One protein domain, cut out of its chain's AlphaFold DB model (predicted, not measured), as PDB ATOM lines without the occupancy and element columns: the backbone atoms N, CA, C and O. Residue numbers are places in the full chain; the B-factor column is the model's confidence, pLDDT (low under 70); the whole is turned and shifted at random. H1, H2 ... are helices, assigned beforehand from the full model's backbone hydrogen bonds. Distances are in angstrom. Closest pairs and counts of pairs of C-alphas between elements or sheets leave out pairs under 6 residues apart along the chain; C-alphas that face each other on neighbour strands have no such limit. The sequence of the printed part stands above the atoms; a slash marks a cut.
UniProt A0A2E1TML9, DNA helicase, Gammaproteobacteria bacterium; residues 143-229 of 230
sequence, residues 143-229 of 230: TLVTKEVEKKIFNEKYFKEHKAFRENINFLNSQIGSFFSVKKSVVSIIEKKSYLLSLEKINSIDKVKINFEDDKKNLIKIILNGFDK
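Overview. This is residues 143 to 229 of the 230 residues of the protein "DNA helicase" of Gammaproteobacteria bacterium (UniProt A0A2E1TML9). H3, H4 and H5 outline a loose triangle, with H1 packed on both H4 and H5 and the short H2 at the corner where H3 begins. A long loop joins H4 to H5, and residues 203 to 214 of it and of H5 stick out at one end, adding to the length. The printed part has 87 residues with five named helices, H1 to H5 in chain order, and no named strand: the class is all helix, with mostly crossed packing. It is only just loose, close to compact, with a radius of gyration of the C-alphas of 14.7 A and spans of 49 by 23 by 20 A.

Along the chain. H4, residues 179 to 195, is 24.3 A long and begins at C-alpha 179 (-37.089, 121.594, 29.054). H5, residues 212 to 228, is 24.5 A long and ends at C-alpha 228 (-17.316, 123.337, 30.551). H3, residues 163 to 176, measures 20.0 A. H1, residues 143 to 153, measures 15.0 A from C-alpha 143 (-29.468, 119.844, 47.926), and H2, residues 156 to 161, 8.7 A.

Arrangement. H4 touches H1 with residues 187 to 194 alone, at a steep tilt of 50 degrees, opposite ways; the closest C-alphas, of Thr 146 and Glu 191, are 5.4 A apart. H1 touches H5 at a steep tilt of 49 degrees, the same way, closest at the C-alphas of Val 149 and Ile 220, 6.3 A. H4, with residues 179 to 182 alone, touches H3 at a steep tilt of 64 degrees, closest at the C-alphas of Asn 173 and Phe 179, 5.5 A. H2 and H3 only just touch, only at the corner, with 3 pairs of C-alphas within 8 A. H1 and H3 are apart. In H1, H2, H3, H4 and H5 every O i to N i+4 pair is within hydrogen-bond range.

Size, cuts and confidence. The C-alphas farthest apart, of Gly 177 and Lys 207, are 49.5 A from each other. The printed part has no cut. The link from H4 to H5 is long, with 16 residues. Residues 196 to 229 have pLDDT under 70.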
ATOM      1  N   THR A 143     -28.291 119.099  48.402       73.62
ATOM      2  CA  THR A 143     -29.468 119.844  47.926       73.62
ATOM      3  C   THR A 143     -29.254 121.357  47.908       73.62
ATOM      4  O   THR A 143     -29.730 122.025  46.990       73.62
ATOM      5  N   LEU A 144     -28.536 121.922  48.889       71.88
ATOM      6  CA  LEU A 144     -28.230 123.358  48.923       71.88
ATOM      7  C   LEU A 144     -27.283 123.732  47.786       71.88
ATOM      8  O   LEU A 144     -27.547 124.682  47.052       71.88
ATOM      9  N   VAL A 145     -26.229 122.935  47.601       73.75
ATOM     10  CA  VAL A 145     -25.293 123.087  46.483       73.75
ATOM     11  C   VAL A 145     -26.029 122.958  45.157       73.75
ATOM     12  O   VAL A 145     -25.889 123.815  44.291       73.75
ATOM     13  N   THR A 146     -26.869 121.933  45.018       78.44
ATOM     14  CA  THR A 146     -27.639 121.690  43.795       78.44
ATOM     15  C   THR A 146     -28.531 122.873  43.453       78.44
ATOM     16  O   THR A 146     -28.509 123.323  42.313       78.44
ATOM     17  N   LYS A 147     -29.253 123.436  44.430       78.50
ATOM     18  CA  LYS A 147     -30.095 124.626  44.225       78.50
ATOM     19  C   LYS A 147     -29.295 125.833  43.740       78.50
ATOM     20  O   LYS A 147     -29.789 126.612  42.928       78.50
ATOM     21  N   GLU A 148     -28.082 126.028  44.244       76.19
ATOM     22  CA  GLU A 148     -27.239 127.145  43.814       76.19
ATOM     23  C   GLU A 148     -26.622 126.928  42.439       76.19
ATOM     24  O   GLU A 148     -26.641 127.845  41.616       76.19
ATOM     25  N   VAL A 149     -26.128 125.720  42.164       82.00
ATOM     26  CA  VAL A 149     -25.639 125.354  40.834       82.00
ATOM     27  C   VAL A 149     -26.774 125.479  39.823       82.00
ATOM     28  O   VAL A 149     -26.576 126.112  38.797       82.00
ATOM     29  N   GLU A 150     -27.974 124.982  40.133       84.69
ATOM     30  CA  GLU A 150     -29.167 125.119  39.294       84.69
ATOM     31  C   GLU A 150     -29.454 126.590  38.968       84.69
ATOM     32  O   GLU A 150     -29.567 126.948  37.796       84.69
ATOM     33  N   LYS A 151     -29.511 127.465  39.982       83.81
ATOM     34  CA  LYS A 151     -29.705 128.913  39.784       83.81
ATOM     35  C   LYS A 151     -28.610 129.538  38.921       83.81
ATOM     36  O   LYS A 151     -28.871 130.493  38.191       83.81
ATOM     37  N   LYS A 152     -27.379 129.040  39.025       83.38
ATOM     38  CA  LYS A 152     -26.236 129.577  38.291       83.38
ATOM     39  C   LYS A 152     -26.196 129.105  36.839       83.38
ATOM     40  O   LYS A 152     -25.977 129.938  35.972       83.38
ATOM     41  N   ILE A 153     -26.430 127.822  36.571       85.31
ATOM     42  CA  ILE A 153     -26.350 127.267  35.212       85.31
ATOM     43  C   ILE A 153     -27.594 127.568  34.380       85.31
ATOM     44  O   ILE A 153     -27.494 127.708  33.166       85.31
ATOM     45  N   PHE A 154     -28.764 127.689  35.020       86.38
ATOM     46  CA  PHE A 154     -30.022 127.945  34.320       86.38
ATOM     47  C   PHE A 154     -30.411 129.431  34.251       86.38
ATOM     48  O   PHE A 154     -31.542 129.741  33.881       86.38
ATOM     49  N   ASN A 155     -29.509 130.358  34.589       87.50
ATOM     50  CA  ASN A 155     -29.757 131.784  34.357       87.50
ATOM     51  C   ASN A 155     -29.374 132.202  32.928       87.50
ATOM     52  O   ASN A 155     -28.530 131.583  32.279       87.50
ATOM     53  N   GLU A 156     -29.985 133.286  32.441       83.06
ATOM     54  CA  GLU A 156     -29.769 133.752  31.065       83.06
ATOM     55  C   GLU A 156     -28.314 134.108  30.761       83.06
ATOM     56  O   GLU A 156     -27.850 133.901  29.640       83.06
ATOM     57  N   LYS A 157     -27.598 134.666  31.742       87.44
ATOM     58  CA  LYS A 157     -26.209 135.094  31.573       87.44
ATOM     59  C   LYS A 157     -25.309 133.893  31.275       87.44
ATOM     60  O   LYS A 157     -24.596 133.904  30.279       87.44
ATOM     61  N   TYR A 158     -25.416 132.832  32.073       84.06
ATOM     62  CA  TYR A 158     -24.629 131.613  31.918       84.06
ATOM     63  C   TYR A 158     -24.945 130.902  30.596       84.06
ATOM     64  O   TYR A 158     -24.033 130.523  29.868       84.06
ATOM     65  N   PHE A 159     -26.222 130.812  30.206       83.62
ATOM     66  CA  PHE A 159     -26.606 130.267  28.896       83.62
ATOM     67  C   PHE A 159     -26.040 131.060  27.706       83.62
ATOM     68  O   PHE A 159     -25.786 130.477  26.649       83.62
ATOM     69  N   LYS A 160     -25.872 132.382  27.839       83.50
ATOM     70  CA  LYS A 160     -25.278 133.237  26.797       83.50
ATOM     71  C   LYS A 160     -23.755 133.086  26.741       83.50
ATOM     72  O   LYS A 160     -23.206 133.022  25.645       83.50
ATOM     73  N   GLU A 161     -23.102 133.007  27.898       87.56
ATOM     74  CA  GLU A 161     -21.641 132.912  28.030       87.56
ATOM     75  C   GLU A 161     -21.101 131.512  27.680       87.56
ATOM     76  O   GLU A 161     -20.022 131.396  27.100       87.56
ATOM     77  N   HIS A 162     -21.869 130.446  27.936       87.50
ATOM     78  CA  HIS A 162     -21.436 129.054  27.759       87.50
ATOM     79  C   HIS A 162     -22.125 128.372  26.563       87.50
ATOM     80  O   HIS A 162     -23.096 127.623  26.704       87.50
ATOM     81  N   LYS A 163     -21.591 128.610  25.353       87.19
ATOM     82  CA  LYS A 163     -22.143 128.098  24.079       87.19
ATOM     83  C   LYS A 163     -22.320 126.572  24.058       87.19
ATOM     84  O   LYS A 163     -23.394 126.111  23.681       87.19
ATOM     85  N   ALA A 164     -21.308 125.814  24.487       85.50
ATOM     86  CA  ALA A 164     -21.338 124.347  24.469       85.50
ATOM     87  C   ALA A 164     -22.423 123.778  25.399       85.50
ATOM     88  O   ALA A 164     -23.202 122.915  25.001       85.50
ATOM     89  N   PHE A 165     -22.537 124.320  26.617       85.38
ATOM     90  CA  PHE A 165     -23.592 123.937  27.556       85.38
ATOM     91  C   PHE A 165     -24.985 124.198  26.970       85.38
ATOM     92  O   PHE A 165     -25.844 123.317  26.990       85.38
ATOM     93  N   ARG A 166     -25.199 125.380  26.378       86.88
ATOM     94  CA  ARG A 166     -26.463 125.728  25.715       86.88
ATOM     95  C   ARG A 166     -26.809 124.767  24.576       86.88
ATOM     96  O   ARG A 166     -27.953 124.333  24.485       86.88
ATOM     97  N   GLU A 167     -25.848 124.445  23.713       88.06
ATOM     98  CA  GLU A 167     -26.045 123.506  22.601       88.06
ATOM     99  C   GLU A 167     -26.422 122.110  23.108       88.06
ATOM    100  O   GLU A 167     -27.401 121.538  22.632       88.06
ATOM    101  N   ASN A 168     -25.740 121.620  24.145       88.00
ATOM    102  CA  ASN A 168     -26.048 120.335  24.775       88.00
ATOM    103  C   ASN A 168     -27.445 120.315  25.413       88.00
ATOM    104  O   ASN A 168     -28.187 119.349  25.245       88.00
ATOM    105  N   ILE A 169     -27.848 121.381  26.111       88.88
ATOM    106  CA  ILE A 169     -29.196 121.481  26.690       88.88
ATOM    107  C   ILE A 169     -30.267 121.531  25.595       88.88
ATOM    108  O   ILE A 169     -31.285 120.848  25.716       88.88
ATOM    109  N   ASN A 170     -30.044 122.288  24.518       87.81
ATOM    110  CA  ASN A 170     -30.968 122.350  23.383       87.81
ATOM    111  C   ASN A 170     -31.089 120.993  22.681       87.81
ATOM    112  O   ASN A 170     -32.199 120.569  22.358       87.81
ATOM    113  N   PHE A 171     -29.969 120.290  22.504       89.06
ATOM    114  CA  PHE A 171     -29.953 118.928  21.985       89.06
ATOM    115  C   PHE A 171     -30.776 117.991  22.875       89.06
ATOM    116  O   PHE A 171     -31.709 117.358  22.389       89.06
ATOM    117  N   LEU A 172     -30.522 117.955  24.185       86.31
ATOM    118  CA  LEU A 172     -31.290 117.117  25.114       86.31
ATOM    119  C   LEU A 172     -32.782 117.469  25.116       86.31
ATOM    120  O   LEU A 172     -33.627 116.579  25.182       86.31
ATOM    121  N   ASN A 173     -33.119 118.754  24.993       88.88
ATOM    122  CA  ASN A 173     -34.503 119.199  24.886       88.88
ATOM    123  C   ASN A 173     -35.170 118.699  23.598       88.88
ATOM    124  O   ASN A 173     -36.329 118.299  23.641       88.88
ATOM    125  N   SER A 174     -34.433 118.643  22.482       88.06
ATOM    126  CA  SER A 174     -34.927 118.059  21.226       88.06
ATOM    127  C   SER A 174     -35.217 116.557  21.333       88.06
ATOM    128  O   SER A 174     -36.128 116.074  20.673       88.06
ATOM    129  N   GLN A 175     -34.480 115.828  22.183       88.75
ATOM    130  CA  GLN A 175     -34.642 114.379  22.362       88.75
ATOM    131  C   GLN A 175     -35.731 114.024  23.384       88.75
ATOM    132  O   GLN A 175     -36.476 113.069  23.195       88.75
ATOM    133  N   ILE A 176     -35.819 114.777  24.485       81.38
ATOM    134  CA  ILE A 176     -36.717 114.485  25.619       81.38
ATOM    135  C   ILE A 176     -38.060 115.233  25.485       81.38
ATOM    136  O   ILE A 176     -39.035 114.900  26.157       81.38
ATOM    137  N   GLY A 177     -38.131 116.249  24.621       79.06
ATOM    138  CA  GLY A 177     -39.356 116.985  24.287       79.06
ATOM    139  C   GLY A 177     -39.842 117.969  25.357       79.06
ATOM    140  O   GLY A 177     -40.873 118.609  25.175       79.06
ATOM    141  N   SER A 178     -39.131 118.112  26.481       87.88
ATOM    142  CA  SER A 178     -39.495 119.058  27.537       87.88
ATOM    143  C   SER A 178     -38.286 119.577  28.305       87.88
ATOM    144  O   SER A 178     -37.543 118.817  28.937       87.88
ATOM    145  N   PHE A 179     -38.163 120.906  28.346       86.31
ATOM    146  CA  PHE A 179     -37.089 121.594  29.054       86.31
ATOM    147  C   PHE A 179     -37.147 121.306  30.555       86.31
ATOM    148  O   PHE A 179     -36.116 121.158  31.208       86.31
ATOM    149  N   PHE A 180     -38.354 121.156  31.103       86.81
ATOM    150  CA  PHE A 180     -38.554 120.811  32.505       86.81
ATOM    151  C   PHE A 180     -37.957 119.437  32.849       86.81
ATOM    152  O   PHE A 180     -37.276 119.294  33.864       86.81
ATOM    153  N   SER A 181     -38.149 118.441  31.981       85.75
ATOM    154  CA  SER A 181     -37.613 117.085  32.166       85.75
ATOM    155  C   SER A 181     -36.088 117.045  32.041       85.75
ATOM    156  O   SER A 181     -35.417 116.403  32.856       85.75
ATOM    157  N   VAL A 182     -35.529 117.779  31.071       87.56
ATOM    158  CA  VAL A 182     -34.072 117.957  30.930       87.56
ATOM    159  C   VAL A 182     -33.504 118.603  32.189       87.56
ATOM    160  O   VAL A 182     -32.582 118.066  32.801       87.56
ATOM    161  N   LYS A 183     -34.104 119.714  32.629       88.25
ATOM    162  CA  LYS A 183     -33.699 120.436  33.833       88.25
ATOM    163  C   LYS A 183     -33.713 119.529  35.063       88.25
ATOM    164  O   LYS A 183     -32.720 119.471  35.779       88.25
ATOM    165  N   LYS A 184     -34.791 118.767  35.279       87.94
ATOM    166  CA  LYS A 184     -34.906 117.813  36.395       87.94
ATOM    167  C   LYS A 184     -33.812 116.740  36.356       87.94
ATOM    168  O   LYS A 184     -33.254 116.400  37.396       87.94
ATOM    169  N   SER A 185     -33.482 116.237  35.168       86.06
ATOM    170  CA  SER A 185     -32.432 115.227  34.986       86.06
ATOM    171  C   SER A 185     -31.047 115.792  35.300       86.06
ATOM    172  O   SER A 185     -30.294 115.190  36.064       86.06
ATOM    173  N   VAL A 186     -30.738 116.988  34.788       86.50
ATOM    174  CA  VAL A 186     -29.486 117.703  35.081       86.50
ATOM    175  C   VAL A 186     -29.359 117.986  36.580       86.50
ATOM    176  O   VAL A 186     -28.327 117.684  37.170       86.50
ATOM    177  N   VAL A 187     -30.424 118.484  37.217       86.62
ATOM    178  CA  VAL A 187     -30.482 118.723  38.669       86.62
ATOM    179  C   VAL A 187     -30.231 117.434  39.457       86.62
ATOM    180  O   VAL A 187     -29.419 117.439  40.376       86.62
ATOM    181  N   SER A 188     -30.839 116.311  39.064       83.50
ATOM    182  CA  SER A 188     -30.614 115.016  39.725       83.50
ATOM    183  C   SER A 188     -29.167 114.524  39.596       83.50
ATOM    184  O   SER A 188     -28.608 113.983  40.550       83.50
ATOM    185  N   ILE A 189     -28.530 114.730  38.438       83.56
ATOM    186  CA  ILE A 189     -27.112 114.396  38.238       83.56
ATOM    187  C   ILE A 189     -26.225 115.276  39.124       83.56
ATOM    188  O   ILE A 189     -25.298 114.767  39.755       83.56
ATOM    189  N   ILE A 190     -26.513 116.580  39.192       81.88
ATOM    190  CA  ILE A 190     -25.785 117.522  40.049       81.88
ATOM    191  C   ILE A 190     -25.919 117.118  41.509       81.88
ATOM    192  O   ILE A 190     -24.919 117.128  42.212       81.88
ATOM    193  N   GLU A 191     -27.105 116.719  41.959       79.56
ATOM    194  CA  GLU A 191     -27.336 116.286  43.337       79.56
ATOM    195  C   GLU A 191     -26.511 115.050  43.696       79.56
ATOM    196  O   GLU A 191     -25.793 115.059  44.697       79.56
ATOM    197  N   LYS A 192     -26.522 114.027  42.832       76.12
ATOM    198  CA  LYS A 192     -25.710 112.814  43.014       76.12
ATOM    199  C   LYS A 192     -24.214 113.121  43.024       76.12
ATOM    200  O   LYS A 192     -23.497 112.648  43.901       76.12
ATOM    201  N   LYS A 193     -23.735 113.945  42.083       73.62
ATOM    202  CA  LYS A 193     -22.328 114.374  42.052       73.62
ATOM    203  C   LYS A 193     -21.966 115.222  43.264       73.62
ATOM    204  O   LYS A 193     -20.888 115.047  43.806       73.62
ATOM    205  N   SER A 194     -22.868 116.100  43.704       73.06
ATOM    206  CA  SER A 194     -22.670 116.967  44.866       73.06
ATOM    207  C   SER A 194     -22.560 116.174  46.158       73.06
ATOM    208  O   SER A 194     -21.969 116.687  47.097       73.06
ATOM    209  N   TYR A 195     -23.129 114.969  46.224       70.50
ATOM    210  CA  TYR A 195     -23.020 114.082  47.377       70.50
ATOM    211  C   TYR A 195     -21.623 113.449  47.499       70.50
ATOM    212  O   TYR A 195     -21.052 113.468  48.587       70.50
ATOM    213  N   LEU A 196     -21.063 112.951  46.388       63.53
ATOM    214  CA  LEU A 196     -19.812 112.170  46.318       63.53
ATOM    215  C   LEU A 196     -18.571 112.994  45.959       63.53
ATOM    216  O   LEU A 196     -17.696 112.515  45.243       63.53
ATOM    217  N   LEU A 197     -18.475 114.245  46.391       57.53
ATOM    218  CA  LEU A 197     -17.342 115.068  45.975       57.53
ATOM    219  C   LEU A 197     -16.025 114.559  46.572       57.53
ATOM    220  O   LEU A 197     -15.635 114.926  47.681       57.53
ATOM    221  N   SER A 198     -15.288 113.781  45.777       49.09
ATOM    222  CA  SER A 198     -13.846 113.684  45.900       49.09
ATOM    223  C   SER A 198     -13.298 115.090  45.652       49.09
ATOM    224  O   SER A 198     -13.495 115.698  44.597       49.09
ATOM    225  N   LEU A 199     -12.656 115.671  46.664       41.28
ATOM    226  CA  LEU A 199     -11.920 116.928  46.528       41.28
ATOM    227  C   LEU A 199     -10.633 116.671  45.731       41.28
ATOM    228  O   LEU A 199      -9.527 116.907  46.215       41.28
ATOM    229  N   GLU A 200     -10.754 116.168  44.505       38.06
ATOM    230  CA  GLU A 200      -9.643 116.017  43.571       38.06
ATOM    231  C   GLU A 200      -9.263 117.394  43.019       38.06
ATOM    232  O   GLU A 200      -9.613 117.769  41.900       38.06
ATOM    233  N   LYS A 201      -8.611 118.175  43.895       35.66
ATOM    234  CA  LYS A 201      -7.622 119.248  43.669       35.66
ATOM    235  C   LYS A 201      -7.481 120.146  44.910       35.66
ATOM    236  O   LYS A 201      -7.525 121.367  44.808       35.66
ATOM    237  N   ILE A 202      -7.265 119.558  46.088       34.06
ATOM    238  CA  ILE A 202      -6.674 120.284  47.229       34.06
ATOM    239  C   ILE A 202      -5.349 119.606  47.591       34.06
ATOM    240  O   ILE A 202      -5.163 119.085  48.682       34.06
ATOM    241  N   ASN A 203      -4.424 119.588  46.629       30.11
ATOM    242  CA  ASN A 203      -3.007 119.362  46.899       30.11
ATOM    243  C   ASN A 203      -2.312 120.722  46.929       30.11
ATOM    244  O   ASN A 203      -1.688 121.126  45.955       30.11
ATOM    245  N   SER A 204      -2.483 121.423  48.047       29.73
ATOM    246  CA  SER A 204      -1.582 122.473  48.532       29.73
ATOM    247  C   SER A 204      -2.081 122.939  49.903       29.73
ATOM    248  O   SER A 204      -2.940 123.809  49.999       29.73
ATOM    249  N   ILE A 205      -1.624 122.218  50.931       29.66
ATOM    250  CA  ILE A 205      -1.131 122.708  52.230       29.66
ATOM    251  C   ILE A 205      -1.601 124.133  52.596       29.66
ATOM    252  O   ILE A 205      -1.117 125.100  52.021       29.66
ATOM    253  N   ASP A 206      -2.524 124.294  53.549       30.19
ATOM    254  CA  ASP A 206      -2.184 124.523  54.961       30.19
ATOM    255  C   ASP A 206      -3.427 124.794  55.827       30.19
ATOM    256  O   ASP A 206      -4.497 125.166  55.350       30.19
ATOM    257  N   LYS A 207      -3.256 124.579  57.133       37.34
ATOM    258  CA  LYS A 207      -4.213 124.799  58.232       37.34
ATOM    259  C   LYS A 207      -5.106 126.037  58.049       37.34
ATOM    260  O   LYS A 207      -4.690 127.145  58.374       37.34
ATOM    261  N   VAL A 208      -6.378 125.858  57.692       30.56
ATOM    262  CA  VAL A 208      -7.388 126.914  57.858       30.56
ATOM    263  C   VAL A 208      -8.697 126.299  58.338       30.56
ATOM    264  O   VAL A 208      -9.163 125.286  57.820       30.56
ATOM    265  N   LYS A 209      -9.253 126.915  59.386       34.59
ATOM    266  CA  LYS A 209     -10.606 126.706  59.914       34.59
ATOM    267  C   LYS A 209     -11.589 126.454  58.772       34.59
ATOM    268  O   LYS A 209     -11.639 127.249  57.842       34.59
ATOM    269  N   ILE A 210     -12.372 125.382  58.888       39.09
ATOM    270  CA  ILE A 210     -13.459 125.017  57.973       39.09
ATOM    271  C   ILE A 210     -14.367 126.241  57.793       39.09
ATOM    272  O   ILE A 210     -15.180 126.555  58.662       39.09
ATOM    273  N   ASN A 211     -14.176 126.970  56.695       46.09
ATOM    274  CA  ASN A 211     -14.992 128.112  56.322       46.09
ATOM    275  C   ASN A 211     -15.961 127.615  55.254       46.09
ATOM    276  O   ASN A 211     -15.616 127.513  54.077       46.09
ATOM    277  N   PHE A 212     -17.168 127.257  55.689       45.66
ATOM    278  CA  PHE A 212     -18.228 126.693  54.850       45.66
ATOM    279  C   PHE A 212     -18.454 127.481  53.548       45.66
ATOM    280  O   PHE A 212     -18.803 126.896  52.527       45.66
ATOM    281  N   GLU A 213     -18.226 128.798  53.551       47.94
ATOM    282  CA  GLU A 213     -18.350 129.629  52.352       47.94
ATOM    283  C   GLU A 213     -17.268 129.376  51.293       47.94
ATOM    284  O   GLU A 213     -17.573 129.407  50.097       47.94
ATOM    285  N   ASP A 214     -16.029 129.103  51.702       55.62
ATOM    286  CA  ASP A 214     -14.913 128.863  50.781       55.62
ATOM    287  C   ASP A 214     -14.991 127.452  50.188       55.62
ATOM    288  O   ASP A 214     -14.857 127.280  48.970       55.62
ATOM    289  N   ASP A 215     -15.342 126.460  51.013       56.44
ATOM    290  CA  ASP A 215     -15.612 125.088  50.565       56.44
ATOM    291  C   ASP A 215     -16.781 125.049  49.570       56.44
ATOM    292  O   ASP A 215     -16.696 124.420  48.514       56.44
ATOM    293  N   LYS A 216     -17.850 125.804  49.849       57.53
ATOM    294  CA  LYS A 216     -19.027 125.950  48.985       57.53
ATOM    295  C   LYS A 216     -18.711 126.634  47.650       57.53
ATOM    296  O   LYS A 216     -19.158 126.163  46.601       57.53
ATOM    297  N   LYS A 217     -17.924 127.719  47.652       64.81
ATOM    298  CA  LYS A 217     -17.476 128.397  46.416       64.81
ATOM    299  C   LYS A 217     -16.615 127.476  45.552       64.81
ATOM    300  O   LYS A 217     -16.825 127.418  44.337       64.81
ATOM    301  N   ASN A 218     -15.689 126.740  46.167       64.44
ATOM    302  CA  ASN A 218     -14.857 125.756  45.475       64.44
ATOM    303  C   ASN A 218     -15.700 124.626  44.878       64.44
ATOM    304  O   ASN A 218     -15.505 124.273  43.714       64.44
ATOM    305  N   LEU A 219     -16.696 124.138  45.617       58.56
ATOM    306  CA  LEU A 219     -17.648 123.134  45.147       58.56
ATOM    307  C   LEU A 219     -18.371 123.558  43.870       58.56
ATOM    308  O   LEU A 219     -18.379 122.838  42.871       58.56
ATOM    309  N   ILE A 220     -18.954 124.758  43.898       64.75
ATOM    310  CA  ILE A 220     -19.665 125.320  42.753       64.75
ATOM    311  C   ILE A 220     -18.708 125.444  41.567       64.75
ATOM    312  O   ILE A 220     -19.069 125.090  40.448       64.75
ATOM    313  N   LYS A 221     -17.475 125.910  41.793       69.50
ATOM    314  CA  LYS A 221     -16.468 126.055  40.735       69.50
ATOM    315  C   LYS A 221     -16.080 124.709  40.108       69.50
ATOM    316  O   LYS A 221     -15.993 124.632  38.888       69.50
ATOM    317  N   ILE A 222     -15.889 123.655  40.906       66.06
ATOM    318  CA  ILE A 222     -15.566 122.301  40.418       66.06
ATOM    319  C   ILE A 222     -16.709 121.741  39.567       66.06
ATOM    320  O   ILE A 222     -16.464 121.259  38.461       66.06
ATOM    321  N   ILE A 223     -17.951 121.847  40.050       61.81
ATOM    322  CA  ILE A 223     -19.130 121.342  39.334       61.81
ATOM    323  C   ILE A 223     -19.289 122.058  37.986       61.81
ATOM    324  O   ILE A 223     -19.474 121.396  36.969       61.81
ATOM    325  N   LEU A 224     -19.151 123.388  37.960       66.25
ATOM    326  CA  LEU A 224     -19.236 124.183  36.728       66.25
ATOM    327  C   LEU A 224     -18.108 123.862  35.747       66.25
ATOM    328  O   LEU A 224     -18.371 123.611  34.578       66.25
ATOM    329  N   ASN A 225     -16.865 123.769  36.229       67.12
ATOM    330  CA  ASN A 225     -15.729 123.381  35.392       67.12
ATOM    331  C   ASN A 225     -15.917 121.989  34.764       67.12
ATOM    332  O   ASN A 225     -15.373 121.725  33.697       67.12
ATOM    333  N   GLY A 226     -16.663 121.091  35.415       60.66
ATOM    334  CA  GLY A 226     -17.025 119.786  34.863       60.66
ATOM    335  C   GLY A 226     -18.042 119.845  33.716       60.66
ATOM    336  O   GLY A 226     -18.048 118.934  32.895       60.66
ATOM    337  N   PHE A 227     -18.873 120.890  33.640       58.12
ATOM    338  CA  PHE A 227     -19.789 121.126  32.514       58.12
ATOM    339  C   PHE A 227     -19.103 121.794  31.315       58.12
ATOM    340  O   PHE A 227     -19.554 121.619  30.187       58.12
ATOM    341  N   ASP A 228     -18.026 122.543  31.561       51.69
ATOM    342  CA  ASP A 228     -17.316 123.337  30.551       51.69
ATOM    343  C   ASP A 228     -16.122 122.613  29.897       51.69
ATOM    344  O   ASP A 228     -15.511 123.137  28.960       51.69
ATOM    345  N   LYS A 229     -15.761 121.408  30.363       47.50
ATOM    346  CA  LYS A 229     -14.747 120.580  29.692       47.50
ATOM    347  C   LYS A 229     -15.321 119.991  28.397       47.50
ATOM    348  O   LYS A 229     -16.355 119.327  28.432       47.50
TER     349      LYS A 229